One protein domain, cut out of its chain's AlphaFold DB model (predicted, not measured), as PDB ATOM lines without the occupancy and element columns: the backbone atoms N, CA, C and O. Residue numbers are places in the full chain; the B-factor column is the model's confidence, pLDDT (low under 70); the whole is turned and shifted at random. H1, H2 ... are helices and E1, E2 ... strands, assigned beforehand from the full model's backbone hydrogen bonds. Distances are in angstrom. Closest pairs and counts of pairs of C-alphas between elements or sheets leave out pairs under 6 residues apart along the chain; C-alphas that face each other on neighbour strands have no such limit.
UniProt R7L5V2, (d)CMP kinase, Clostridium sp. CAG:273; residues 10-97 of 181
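What this domain is: This is residues 10 to 97 of the 181 residues of the protein "(d)CMP kinase" of Clostridium sp. CAG:273 (UniProt R7L5V2). A strand hairpin, E1 and E2, and the longest helix, H4, lie roughly side by side along two sides of an open frame, with the short helix H1 at one end of the hairpin and against the first half of H4. From the hairpin the chain swings out through H2 and H3 in an arm, free along residues 49 to 58, and then comes round to the beginning of H4; after H4 a tail, residues 85 to 97, folds back alongside that helix. The printed part has 88 residues with four named helices and two named strands, in the order H1, E1, E2, H2, H3, H4, and the sheet, in the order E1 - E2, is antiparallel. The class is mixed, helices and strands. The whole is compact, with a radius of gyration of the C-alphas of 14.0 A, and it spans 39 by 27 by 23 A along its three main axes, though contacts between its named elements are few.

Where its parts are: After residues 10 to 18, helix H1 takes residues 19 to 26, starting with C-alpha 19 at (31.598, 25.730, -33.355), and is 10.3 A long from first to last C-alpha. Strand E1, residues 28 to 33, is 15.8 A long, and strand E2, residues 36 to 41, is 16.4 A long. Helix H2 is residues 48 to 51, 5.1 A long. Helix H3, residues 54 to 63, is 14.5 A long and begins with C-alpha 54 at (23.177, 36.921, -50.552). Helix H4, residues 70 to 84, is 21.0 A long and ends with C-alpha 84 at (28.783, 44.416, -20.537).

How they stand to each other: E1 and E2 form a hairpin of antiparallel neighbour strands, with 156 degrees between their N-to-C directions. The C-alphas of residues 30 and 39 face each other at 4.8 A. N 31 and O 38 are within hydrogen-bond range at 2.9 A, and so are N 40 and O 29 at 2.8 A. Residues 40 to 41, which belong to E2, pair antiparallel with residues 44 to 45, a stretch after E2 that is too short to be a named strand. The closest C-alphas of H1 and E2 are those of Leu 26 and Ile 41, 5.9 A apart. H1 touches H4, which takes part with residues 71 to 75 alone; the closest C-alphas are those of Ile 19 and Phe 72, 6.2 A apart. The lines of H1 and H4 stand at a steep tilt of 61 degrees, and the two run the same way. E1 and H4 are near each other, with 5 pairs of C-alphas within 10 A. H2 and H3 are close but not clearly touching, the closest C-alphas being those of Lys 50 and Ser 56 at 7.6 A. Among the pairs that are apart are H3 and H4, H1 and H3, and E2 and H4. In H1, H3 and H4 every O i to N i+4 pair is within hydrogen-bond range, while H2 is too short for such a pair.

The domain as a whole: The two C-alphas farthest apart are those of Lys 12 and Lys 86, at 39.9 A, and the first and last printed C-alphas, of Leu 10 and Met 97, are 27.4 A apart. The printed part has no cut. The links from H1 to E1, E1 to E2 and H2 to H3 are tight, those from E2 to H2 and H3 to H4 are short, and there is no long link. The C-alphas of residues 85 to 97, a stretch with no named element, lie 10 to 20 A from the mean of all C-alphas. The mean pLDDT of the printed part is 73.0, and 38 residues are under 70, namely residues 10 to 26 and 48 to 68 of the model.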
ATOM      1  N   LEU A  10      33.270  21.286 -44.310       48.53
ATOM      2  CA  LEU A  10      32.443  21.753 -43.198       48.53
ATOM      3  C   LEU A  10      31.025  21.192 -43.313       48.53
ATOM      4  O   LEU A  10      30.536  20.622 -42.342       48.53
ATOM      5  N   LYS A  11      30.405  21.289 -44.502       45.78
ATOM      6  CA  LYS A  11      29.043  20.798 -44.776       45.78
ATOM      7  C   LYS A  11      28.887  19.294 -44.517       45.78
ATOM      8  O   LYS A  11      27.858  18.876 -43.994       45.78
ATOM      9  N   LYS A  12      29.903  18.477 -44.821       48.84
ATOM     10  CA  LYS A  12      29.856  17.013 -44.627       48.84
ATOM     11  C   LYS A  12      29.971  16.543 -43.171       48.84
ATOM     12  O   LYS A  12      29.535  15.435 -42.880       48.84
ATOM     13  N   ASN A  13      30.520  17.355 -42.264       46.41
ATOM     14  CA  ASN A  13      30.800  16.952 -40.874       46.41
ATOM     15  C   ASN A  13      29.971  17.709 -39.817       46.41
ATOM     16  O   ASN A  13      30.222  17.573 -38.620       46.41
ATOM     17  N   MET A  14      28.973  18.492 -40.240       49.72
ATOM     18  CA  MET A  14      28.239  19.454 -39.403       49.72
ATOM     19  C   MET A  14      27.541  18.892 -38.165       49.72
ATOM     20  O   MET A  14      27.421  19.617 -37.182       49.72
ATOM     21  N   ASN A  15      27.148  17.616 -38.160       45.78
ATOM     22  CA  ASN A  15      26.552  16.989 -36.973       45.78
ATOM     23  C   ASN A  15      27.541  16.885 -35.788       45.78
ATOM     24  O   ASN A  15      27.121  16.623 -34.665       45.78
ATOM     25  N   HIS A  16      28.842  17.104 -36.026       49.22
ATOM     26  CA  HIS A  16      29.913  17.070 -35.025       49.22
ATOM     27  C   HIS A  16      30.855  18.286 -35.085       49.22
ATOM     28  O   HIS A  16      31.937  18.255 -34.495       49.22
ATOM     29  N   VAL A  17      30.486  19.363 -35.788       51.38
ATOM     30  CA  VAL A  17      31.307  20.582 -35.803       51.38
ATOM     31  C   VAL A  17      31.116  21.316 -34.480       51.38
ATOM     32  O   VAL A  17      30.121  22.008 -34.271       51.38
ATOM     33  N   ASP A  18      32.098  21.188 -33.586       60.84
ATOM     34  CA  ASP A  18      32.191  22.068 -32.430       60.84
ATOM     35  C   ASP A  18      32.520  23.481 -32.916       60.84
ATOM     36  O   ASP A  18      33.659  23.802 -33.267       60.84
ATOM     37  N   ILE A  19      31.495  24.327 -32.954       57.22
ATOM     38  CA  ILE A  19      31.598  25.730 -33.355       57.22
ATOM     39  C   ILE A  19      32.672  26.452 -32.535       57.22
ATOM     40  O   ILE A  19      33.378  27.298 -33.080       57.22
ATOM     41  N   LYS A  20      32.887  26.057 -31.273       54.94
ATOM     42  CA  LYS A  20      33.978  26.584 -30.452       54.94
ATOM     43  C   LYS A  20      35.347  26.267 -31.061       54.94
ATOM     44  O   LYS A  20      36.165  27.169 -31.187       54.94
ATOM     45  N   SER A  21      35.577  25.034 -31.519       61.56
ATOM     46  CA  SER A  21      36.820  24.645 -32.204       61.56
ATOM     47  C   SER A  21      37.015  25.389 -33.525       61.56
ATOM     48  O   SER A  21      38.135  25.768 -33.862       61.56
ATOM     49  N   VAL A  22      35.937  25.624 -34.280       62.91
ATOM     50  CA  VAL A  22      36.003  26.429 -35.509       62.91
ATOM     51  C   VAL A  22      36.373  27.874 -35.180       62.91
ATOM     52  O   VAL A  22      37.246  28.437 -35.826       62.91
ATOM     53  N   MET A  23      35.774  28.455 -34.145       60.59
ATOM     54  CA  MET A  23      36.035  29.832 -33.725       60.59
ATOM     55  C   MET A  23      37.437  30.022 -33.136       60.59
ATOM     56  O   MET A  23      38.102  30.995 -33.480       60.59
ATOM     57  N   GLU A  24      37.919  29.081 -32.318       64.06
ATOM     58  CA  GLU A  24      39.300  29.070 -31.812       64.06
ATOM     59  C   GLU A  24      40.314  28.959 -32.956       64.06
ATOM     60  O   GLU A  24      41.355  29.611 -32.923       64.06
ATOM     61  N   LYS A  25      39.996  28.187 -34.003       66.56
ATOM     62  CA  LYS A  25      40.836  28.075 -35.206       66.56
ATOM     63  C   LYS A  25      40.794  29.310 -36.100       66.56
ATOM     64  O   LYS A  25      41.773  29.566 -36.788       66.56
ATOM     65  N   LEU A  26      39.668  30.023 -36.131       65.12
ATOM     66  CA  LEU A  26      39.487  31.241 -36.927       65.12
ATOM     67  C   LEU A  26      40.036  32.497 -36.231       65.12
ATOM     68  O   LEU A  26      40.119  33.541 -36.871       65.12
ATOM     69  N   ASN A  27      40.379  32.412 -34.940       74.25
ATOM     70  CA  ASN A  27      40.905  33.525 -34.146       74.25
ATOM     71  C   ASN A  27      40.073  34.812 -34.336       74.25
ATOM     72  O   ASN A  27      40.585  35.851 -34.761       74.25
ATOM     73  N   ILE A  28      38.758  34.695 -34.105       76.38
ATOM     74  CA  ILE A  28      37.808  35.798 -34.287       76.38
ATOM     75  C   ILE A  28      37.939  36.780 -33.123       76.38
ATOM     76  O   ILE A  28      37.751  36.408 -31.964       76.38
ATOM     77  N   GLU A  29      38.187  38.044 -33.441       80.81
ATOM     78  CA  GLU A  29      38.208  39.150 -32.490       80.81
ATOM     79  C   GLU A  29      37.095  40.145 -32.841       80.81
ATOM     80  O   GLU A  29      36.922  40.511 -34.003       80.81
ATOM     81  N   ILE A  30      36.328  40.575 -31.836       83.62
ATOM     82  CA  ILE A  30      35.275  41.585 -31.985       83.62
ATOM     83  C   ILE A  30      35.682  42.793 -31.145       83.62
ATOM     84  O   ILE A  30      35.939  42.653 -29.949       83.62
ATOM     85  N   LYS A  31      35.735  43.972 -31.762       85.25
ATOM     86  CA  LYS A  31      36.030  45.250 -31.102       85.25
ATOM     87  C   LYS A  31      34.912  46.245 -31.346       85.25
ATOM     88  O   LYS A  31      34.147  46.114 -32.298       85.25
ATOM     89  N   ILE A  32      34.858  47.252 -30.481       82.69
ATOM     90  CA  ILE A  32      34.055  48.451 -30.702       82.69
ATOM     91  C   ILE A  32      35.028  49.610 -30.884       82.69
ATOM     92  O   ILE A  32      35.741  49.963 -29.944       82.69
ATOM     93  N   GLU A  33      35.055  50.195 -32.076       83.94
ATOM     94  CA  GLU A  33      35.870  51.367 -32.405       83.94
ATOM     95  C   GLU A  33      34.962  52.426 -33.028       83.94
ATOM     96  O   GLU A  33      34.165  52.120 -33.902       83.94
ATOM     97  N   ASN A  34      35.014  53.672 -32.545       82.81
ATOM     98  CA  ASN A  34      34.155  54.769 -33.027       82.81
ATOM     99  C   ASN A  34      32.637  54.480 -33.024       82.81
ATOM    100  O   ASN A  34      31.898  55.094 -33.782       82.81
ATOM    101  N   ARG A  35      32.168  53.620 -32.103       77.81
ATOM    102  CA  ARG A  35      30.782  53.105 -32.011       77.81
ATOM    103  C   ARG A  35      30.397  52.092 -33.098       77.81
ATOM    104  O   ARG A  35      29.242  51.676 -33.125       77.81
ATOM    105  N   ASP A  36      31.361  51.627 -33.884       79.06
ATOM    106  CA  ASP A  36      31.185  50.581 -34.885       79.06
ATOM    107  C   ASP A  36      31.738  49.238 -34.395       79.06
ATOM    108  O   ASP A  36      32.696  49.178 -33.619       79.06
ATOM    109  N   THR A  37      31.117  48.144 -34.846       81.75
ATOM    110  CA  THR A  37      31.600  46.784 -34.570       81.75
ATOM    111  C   THR A  37      32.665  46.408 -35.592       81.75
ATOM    112  O   THR A  37      32.356  46.242 -36.768       81.75
ATOM    113  N   ILE A  38      33.900  46.201 -35.139       83.69
ATOM    114  CA  ILE A  38      35.004  45.724 -35.978       83.69
ATOM    115  C   ILE A  38      35.190  44.225 -35.742       83.69
ATOM    116  O   ILE A  38      35.395  43.792 -34.605       83.69
ATOM    117  N   ILE A  39      35.125  43.431 -36.815       83.62
ATOM    118  CA  ILE A  39      35.326  41.976 -36.774       83.62
ATOM    119  C   ILE A  39      36.643  41.641 -37.467       83.62
ATOM    120  O   ILE A  39      36.807  41.895 -38.662       83.62
ATOM    121  N   LEU A  40      37.560  41.021 -36.729       82.56
ATOM    122  CA  LEU A  40      38.830  40.533 -37.248       82.56
ATOM    123  C   LEU A  40      38.849  39.003 -37.256       82.56
ATOM    124  O   LEU A  40      38.419  38.369 -36.297       82.56
ATOM    125  N   ILE A  41      39.388  38.415 -38.323       80.81
ATOM    126  CA  ILE A  41      39.715  36.986 -38.424       80.81
ATOM    127  C   ILE A  41      41.214  36.888 -38.683       80.81
ATOM    128  O   ILE A  41      41.717  37.488 -39.636       80.81
ATOM    129  N   ASP A  42      41.944  36.189 -37.812       81.75
ATOM    130  CA  ASP A  42      43.414  36.145 -37.834       81.75
ATOM    131  C   ASP A  42      44.061  37.547 -37.875       81.75
ATOM    132  O   ASP A  42      45.018  37.806 -38.610       81.75
ATOM    133  N   GLY A  43      43.497  38.489 -37.108       82.06
ATOM    134  CA  GLY A  43      43.972  39.875 -37.040       82.06
ATOM    135  C   GLY A  43      43.718  40.706 -38.303       82.06
ATOM    136  O   GLY A  43      44.222  41.824 -38.400       82.06
ATOM    137  N   LYS A  44      42.951  40.191 -39.273       83.94
ATOM    138  CA  LYS A  44      42.536  40.928 -40.472       83.94
ATOM    139  C   LYS A  44      41.066  41.289 -40.390       83.94
ATOM    140  O   LYS A  44      40.223  40.409 -40.231       83.94
ATOM    141  N   GLU A  45      40.774  42.571 -40.545       85.44
ATOM    142  CA  GLU A  45      39.409  43.072 -40.638       85.44
ATOM    143  C   GLU A  45      38.680  42.460 -41.841       85.44
ATOM    144  O   GLU A  45      39.238  42.344 -42.941       85.44
ATOM    145  N   ILE A  46      37.435  42.042 -41.622       80.94
ATOM    146  CA  ILE A  46      36.571  41.544 -42.688       80.94
ATOM    147  C   ILE A  46      35.662  42.656 -43.193       80.94
ATOM    148  O   ILE A  46      34.929  43.278 -42.435       80.94
ATOM    149  N   ASP A  47      35.660  42.809 -44.515       77.50
ATOM    150  CA  ASP A  47      34.736  43.667 -45.248       77.50
ATOM    151  C   ASP A  47      33.274  43.263 -44.991       77.50
ATOM    152  O   ASP A  47      32.838  42.157 -45.340       77.50
ATOM    153  N   GLU A  48      32.515  44.192 -44.419       69.06
ATOM    154  CA  GLU A  48      31.105  44.036 -44.079       69.06
ATOM    155  C   GLU A  48      30.250  43.612 -45.285       69.06
ATOM    156  O   GLU A  48      29.353  42.772 -45.153       69.06
ATOM    157  N   GLN A  49      30.566  44.091 -46.496       68.94
ATOM    158  CA  GLN A  49      29.823  43.731 -47.708       68.94
ATOM    159  C   GLN A  49      29.936  42.235 -48.028       68.94
ATOM    160  O   GLN A  49      28.995  41.624 -48.546       68.94
ATOM    161  N   LYS A  50      31.068  41.607 -47.683       68.12
ATOM    162  CA  LYS A  50      31.259  40.158 -47.849       68.12
ATOM    163  C   LYS A  50      30.434  39.369 -46.836       68.12
ATOM    164  O   LYS A  50      29.915  38.301 -47.170       68.12
ATOM    165  N   ILE A  51      30.261  39.902 -45.627       67.44
ATOM    166  CA  ILE A  51      29.432  39.295 -44.579       67.44
ATOM    167  C   ILE A  51      27.952  39.352 -44.977       67.44
ATOM    168  O   ILE A  51      27.251  38.347 -44.875       67.44
ATOM    169  N   GLN A  52      27.487  40.487 -45.508       63.59
ATOM    170  CA  GLN A  52      26.075  40.713 -45.846       63.59
ATOM    171  C   GLN A  52      25.634  40.154 -47.213       63.59
ATOM    172  O   GLN A  52      24.487  40.346 -47.628       63.59
ATOM    173  N   SER A  53      26.511  39.454 -47.939       64.94
ATOM    174  CA  SER A  53      26.187  38.952 -49.276       64.94
ATOM    175  C   SER A  53      25.008  37.959 -49.270       64.94
ATOM    176  O   SER A  53      24.783  37.218 -48.306       64.94
ATOM    177  N   ALA A  54      24.269  37.888 -50.384       58.31
ATOM    178  CA  ALA A  54      23.177  36.921 -50.552       58.31
ATOM    179  C   ALA A  54      23.656  35.470 -50.352       58.31
ATOM    180  O   ALA A  54      22.971  34.667 -49.723       58.31
ATOM    181  N   LYS A  55      24.879  35.157 -50.807       62.03
ATOM    182  CA  LYS A  55      25.509  33.840 -50.624       62.03
ATOM    183  C   LYS A  55      25.749  33.524 -49.147       62.03
ATOM    184  O   LYS A  55      25.440  32.420 -48.707       62.03
ATOM    185  N   SER A  56      26.247  34.496 -48.384       60.66
ATOM    186  CA  SER A  56      26.466  34.365 -46.939       60.66
ATOM    187  C   SER A  56      25.144  34.138 -46.199       60.66
ATOM    188  O   SER A  56      25.053  33.258 -45.347       60.66
ATOM    189  N   SER A  57      24.092  34.867 -46.585       57.72
ATOM    190  CA  SER A  57      22.756  34.740 -45.984       57.72
ATOM    191  C   SER A  57      22.141  33.348 -46.188       57.72
ATOM    192  O   SER A  57      21.594  32.774 -45.247       57.72
ATOM    193  N   VAL A  58      22.260  32.784 -47.397       57.94
ATOM    194  CA  VAL A  58      21.782  31.423 -47.704       57.94
ATOM    195  C   VAL A  58      22.583  30.376 -46.925       57.94
ATOM    196  O   VAL A  58      21.990  29.520 -46.272       57.94
ATOM    197  N   ALA A  59      23.916  30.483 -46.914       59.28
ATOM    198  CA  ALA A  59      24.783  29.532 -46.218       59.28
ATOM    199  C   ALA A  59      24.511  29.475 -44.704       59.28
ATOM    200  O   ALA A  59      24.410  28.385 -44.142       59.28
ATOM    201  N   VAL A  60      24.329  30.629 -44.047       60.69
ATOM    202  CA  VAL A  60      23.967  30.681 -42.619       60.69
ATOM    203  C   VAL A  60      22.617  30.003 -42.378       60.69
ATOM    204  O   VAL A  60      22.498  29.201 -41.456       60.69
ATOM    205  N   SER A  61      21.620  30.248 -43.236       58.72
ATOM    206  CA  SER A  61      20.299  29.628 -43.093       58.72
ATOM    207  C   SER A  61      20.316  28.105 -43.253       58.72
ATOM    208  O   SER A  61      19.510  27.434 -42.611       58.72
ATOM    209  N   GLU A  62      21.178  27.551 -44.108       62.28
ATOM    210  CA  GLU A  62      21.342  26.097 -44.262       62.28
ATOM    211  C   GLU A  62      22.027  25.483 -43.036       62.28
ATOM    212  O   GLU A  62      21.579  24.461 -42.518       62.28
ATOM    213  N   ILE A  63      23.077  26.142 -42.538       60.16
ATOM    214  CA  ILE A  63      23.874  25.703 -41.386       60.16
ATOM    215  C   ILE A  63      23.041  25.690 -40.097       60.16
ATOM    216  O   ILE A  63      23.097  24.729 -39.327       60.16
ATOM    217  N   SER A  64      22.221  26.722 -39.878       59.66
ATOM    218  CA  SER A  64      21.385  26.849 -38.680       59.66
ATOM    219  C   SER A  64      20.317  25.758 -38.538       59.66
ATOM    220  O   SER A  64      19.826  25.556 -37.429       59.66
ATOM    221  N   LYS A  65      19.963  25.042 -39.618       60.81
ATOM    222  CA  LYS A  65      18.965  23.954 -39.585       60.81
ATOM    223  C   LYS A  65      19.485  22.658 -38.959       60.81
ATOM    224  O   LYS A  65      18.678  21.850 -38.512       60.81
ATOM    225  N   VAL A  66      20.801  22.436 -38.962       54.53
ATOM    226  CA  VAL A  66      21.416  21.140 -38.608       54.53
ATOM    227  C   VAL A  66      22.388  21.211 -37.427       54.53
ATOM    228  O   VAL A  66      22.767  20.173 -36.894       54.53
ATOM    229  N   ALA A  67      22.795  22.409 -37.002       57.97
ATOM    230  CA  ALA A  67      23.788  22.579 -35.943       57.97
ATOM    231  C   ALA A  67      23.182  22.511 -34.525       57.97
ATOM    232  O   ALA A  67      22.155  23.135 -34.246       57.97
ATOM    233  N   ASP A  68      23.859  21.817 -33.595       64.44
ATOM    234  CA  ASP A  68      23.607  21.981 -32.156       64.44
ATOM    235  C   ASP A  68      24.093  23.371 -31.722       64.44
ATOM    236  O   ASP A  68      25.289  23.633 -31.559       64.44
ATOM    237  N   ASN A  69      23.140  24.284 -31.542       70.12
ATOM    238  CA  ASN A  69      23.427  25.683 -31.256       70.12
ATOM    239  C   ASN A  69      23.859  25.941 -29.803       70.12
ATOM    240  O   ASN A  69      24.170  27.085 -29.479       70.12
ATOM    241  N   LYS A  70      23.918  24.938 -28.912       72.88
ATOM    242  CA  LYS A  70      24.290  25.160 -27.498       72.88
ATOM    243  C   LYS A  70      25.656  25.823 -27.337       72.88
ATOM    244  O   LYS A  70      25.769  26.818 -26.621       72.88
ATOM    245  N   ASN A  71      26.679  25.315 -28.024       70.06
ATOM    246  CA  ASN A  71      28.028  25.885 -27.945       70.06
ATOM    247  C   ASN A  71      28.089  27.282 -28.578       70.06
ATOM    248  O   ASN A  71      28.779  28.162 -28.064       70.06
ATOM    249  N   PHE A  72      27.320  27.513 -29.646       73.25
ATOM    250  CA  PHE A  72      27.201  28.827 -30.277       73.25
ATOM    251  C   PHE A  72      26.520  29.850 -29.361       73.25
ATOM    252  O   PHE A  72      27.003  30.971 -29.221       73.25
ATOM    253  N   TYR A  73      25.444  29.464 -28.676       83.25
ATOM    254  CA  TYR A  73      24.755  30.322 -27.713       83.25
ATOM    255  C   TYR A  73      25.629  30.628 -26.497       83.25
ATOM    256  O   TYR A  73      25.703  31.782 -26.084       83.25
ATOM    257  N   ALA A  74      26.352  29.637 -25.965       80.38
ATOM    258  CA  ALA A  74      27.305  29.849 -24.876       80.38
ATOM    259  C   ALA A  74      28.424  30.828 -25.275       80.38
ATOM    260  O   ALA A  74      28.817  31.687 -24.485       80.38
ATOM    261  N   PHE A  75      28.907  30.734 -26.514       77.75
ATOM    262  CA  PHE A  75      29.885  31.668 -27.060       77.75
ATOM    263  C   PHE A  75      29.314  33.085 -27.216       77.75
ATOM    264  O   PHE A  75      29.916  34.039 -26.726       77.75
ATOM    265  N   GLY A  76      28.131  33.222 -27.823       82.56
ATOM    266  CA  GLY A  76      27.442  34.508 -27.949       82.56
ATOM    267  C   GLY A  76      27.216  35.165 -26.588       82.56
ATOM    268  O   GLY A  76      27.525  36.340 -26.412       82.56
ATOM    269  N   LYS A  77      26.790  34.385 -25.586       88.44
ATOM    270  CA  LYS A  77      26.662  34.850 -24.202       88.44
ATOM    271  C   LYS A  77      27.983  35.385 -23.649       88.44
ATOM    272  O   LYS A  77      27.991  36.469 -23.075       88.44
ATOM    273  N   LYS A  78      29.092  34.662 -23.843       84.38
ATOM    274  CA  LYS A  78      30.418  35.087 -23.372       84.38
ATOM    275  C   LYS A  78      30.833  36.432 -23.974       84.38
ATOM    276  O   LYS A  78      31.335  37.275 -23.240       84.38
ATOM    277  N   ILE A  79      30.602  36.640 -25.272       84.19
ATOM    278  CA  ILE A  79      30.883  37.926 -25.930       84.19
ATOM    279  C   ILE A  79      30.063  39.046 -25.282       84.19
ATOM    280  O   ILE A  79      30.610  40.091 -24.937       84.19
ATOM    281  N   ILE A  80      28.759  38.822 -25.091       89.69
ATOM    282  CA  ILE A  80      27.866  39.813 -24.477       89.69
ATOM    283  C   ILE A  80      28.348  40.165 -23.066       89.69
ATOM    284  O   ILE A  80      28.475  41.346 -22.753       89.69
ATOM    285  N   ASP A  81      28.668  39.165 -22.239       90.62
ATOM    286  CA  ASP A  81      29.169  39.379 -20.876       90.62
ATOM    287  C   ASP A  81      30.466  40.209 -20.871       90.62
ATOM    288  O   ASP A  81      30.566  41.168 -20.110       90.62
ATOM    289  N   GLN A  82      31.415  39.918 -21.770       87.88
ATOM    290  CA  GLN A  82      32.670  40.674 -21.889       87.88
ATOM    291  C   GLN A  82      32.448  42.151 -22.242       87.88
ATOM    292  O   GLN A  82      33.117  43.027 -21.697       87.88
ATOM    293  N   PHE A  83      31.513  42.458 -23.146       88.44
ATOM    294  CA  PHE A  83      31.210  43.850 -23.490       88.44
ATOM    295  C   PHE A  83      30.422  44.569 -22.389       88.44
ATOM    296  O   PHE A  83      30.651  45.760 -22.165       88.44
ATOM    297  N   LYS A  84      29.552  43.857 -21.660       90.94
ATOM    298  CA  LYS A  84      28.783  44.416 -20.537       90.94
ATOM    299  C   LYS A  84      29.654  44.885 -19.370       90.94
ATOM    300  O   LYS A  84      29.216  45.739 -18.610       90.94
ATOM    301  N   GLU A  85      30.889  44.395 -19.243       91.69
ATOM    302  CA  GLU A  85      31.844  44.899 -18.241       91.69
ATOM    303  C   GLU A  85      32.191  46.386 -18.435       91.69
ATOM    304  O   GLU A  85      32.608  47.050 -17.487       91.69
ATOM    305  N   LYS A  86      32.052  46.913 -19.660       89.81
ATOM    306  CA  LYS A  86      32.485  48.275 -20.021       89.81
ATOM    307  C   LYS A  86      31.389  49.134 -20.644       89.81
ATOM    308  O   LYS A  86      31.525  50.356 -20.653       89.81
ATOM    309  N   TYR A  87      30.340  48.523 -21.189       88.50
ATOM    310  CA  TYR A  87      29.346  49.207 -22.009       88.50
ATOM    311  C   TYR A  87      27.918  48.774 -21.677       88.50
ATOM    312  O   TYR A  87      27.668  47.644 -21.267       88.50
ATOM    313  N   ASN A  88      26.964  49.653 -21.989       88.69
ATOM    314  CA  ASN A  88      25.592  49.234 -22.258       88.69
ATOM    315  C   ASN A  88      25.561  48.598 -23.652       88.69
ATOM    316  O   ASN A  88      25.977  49.226 -24.627       88.69
ATOM    317  N   VAL A  89      25.110  47.348 -23.748       89.19
ATOM    318  CA  VAL A  89      25.230  46.552 -24.976       89.19
ATOM    319  C   VAL A  89      23.872  46.409 -25.653       89.19
ATOM    320  O   VAL A  89      22.930  45.884 -25.065       89.19
ATOM    321  N   ILE A  90      23.797  46.817 -26.920       90.62
ATOM    322  CA  ILE A  90      22.682  46.495 -27.814       90.62
ATOM    323  C   ILE A  90      23.123  45.322 -28.683       90.62
ATOM    324  O   ILE A  90      24.122  45.411 -29.393       90.62
ATOM    325  N   VAL A  91      22.375  44.221 -28.634       90.31
ATOM    326  CA  VAL A  91      22.661  43.024 -29.432       90.31
ATOM    327  C   VAL A  91      21.550  42.838 -30.454       90.31
ATOM    328  O   VAL A  91      20.387  42.682 -30.091       90.31
ATOM    329  N   SER A  92      21.912  42.814 -31.735       89.81
ATOM    330  CA  SER A  92      21.010  42.421 -32.818       89.81
ATOM    331  C   SER A  92      21.282  40.969 -33.192       89.81
ATOM    332  O   SER A  92      22.418  40.594 -33.474       89.81
ATOM    333  N   GLY A  93      20.252  40.127 -33.184       87.44
ATOM    334  CA  GLY A  93      20.419  38.706 -33.456       87.44
ATOM    335  C   GLY A  93      19.103  37.958 -33.594       87.44
ATOM    336  O   GLY A  93      18.019  38.538 -33.572       87.44
ATOM    337  N   ARG A  94      19.205  36.642 -33.776       84.38
ATOM    338  CA  ARG A  94      18.080  35.701 -33.695       84.38
ATOM    339  C   ARG A  94      18.217  34.900 -32.403       84.38
ATOM    340  O   ARG A  94      19.332  34.712 -31.928       84.38
ATOM    341  N   ASP A  95      17.098  34.440 -31.841       88.00
ATOM    342  CA  ASP A  95      17.084  33.611 -30.623       88.00
ATOM    343  C   ASP A  95      17.790  34.239 -29.401       88.00
ATOM    344  O   ASP A  95      18.302  33.536 -28.531       88.00
ATOM    345  N   LEU A  96      17.774  35.573 -29.284       91.75
ATOM    346  CA  LEU A  96      18.421  36.287 -28.175       91.75
ATOM    347  C   LEU A  96      17.934  35.808 -26.802       91.75
ATOM    348  O   LEU A  96      18.733  35.691 -25.885       91.75
ATOM    349  N   MET A  97      16.663  35.422 -26.680       91.75
ATOM    350  CA  MET A  97      16.107  34.826 -25.460       91.75
ATOM    351  C   MET A  97      16.704  33.466 -25.080       91.75
ATOM    352  O   MET A  97      16.673  33.107 -23.908       91.75
TER     353      MET A  97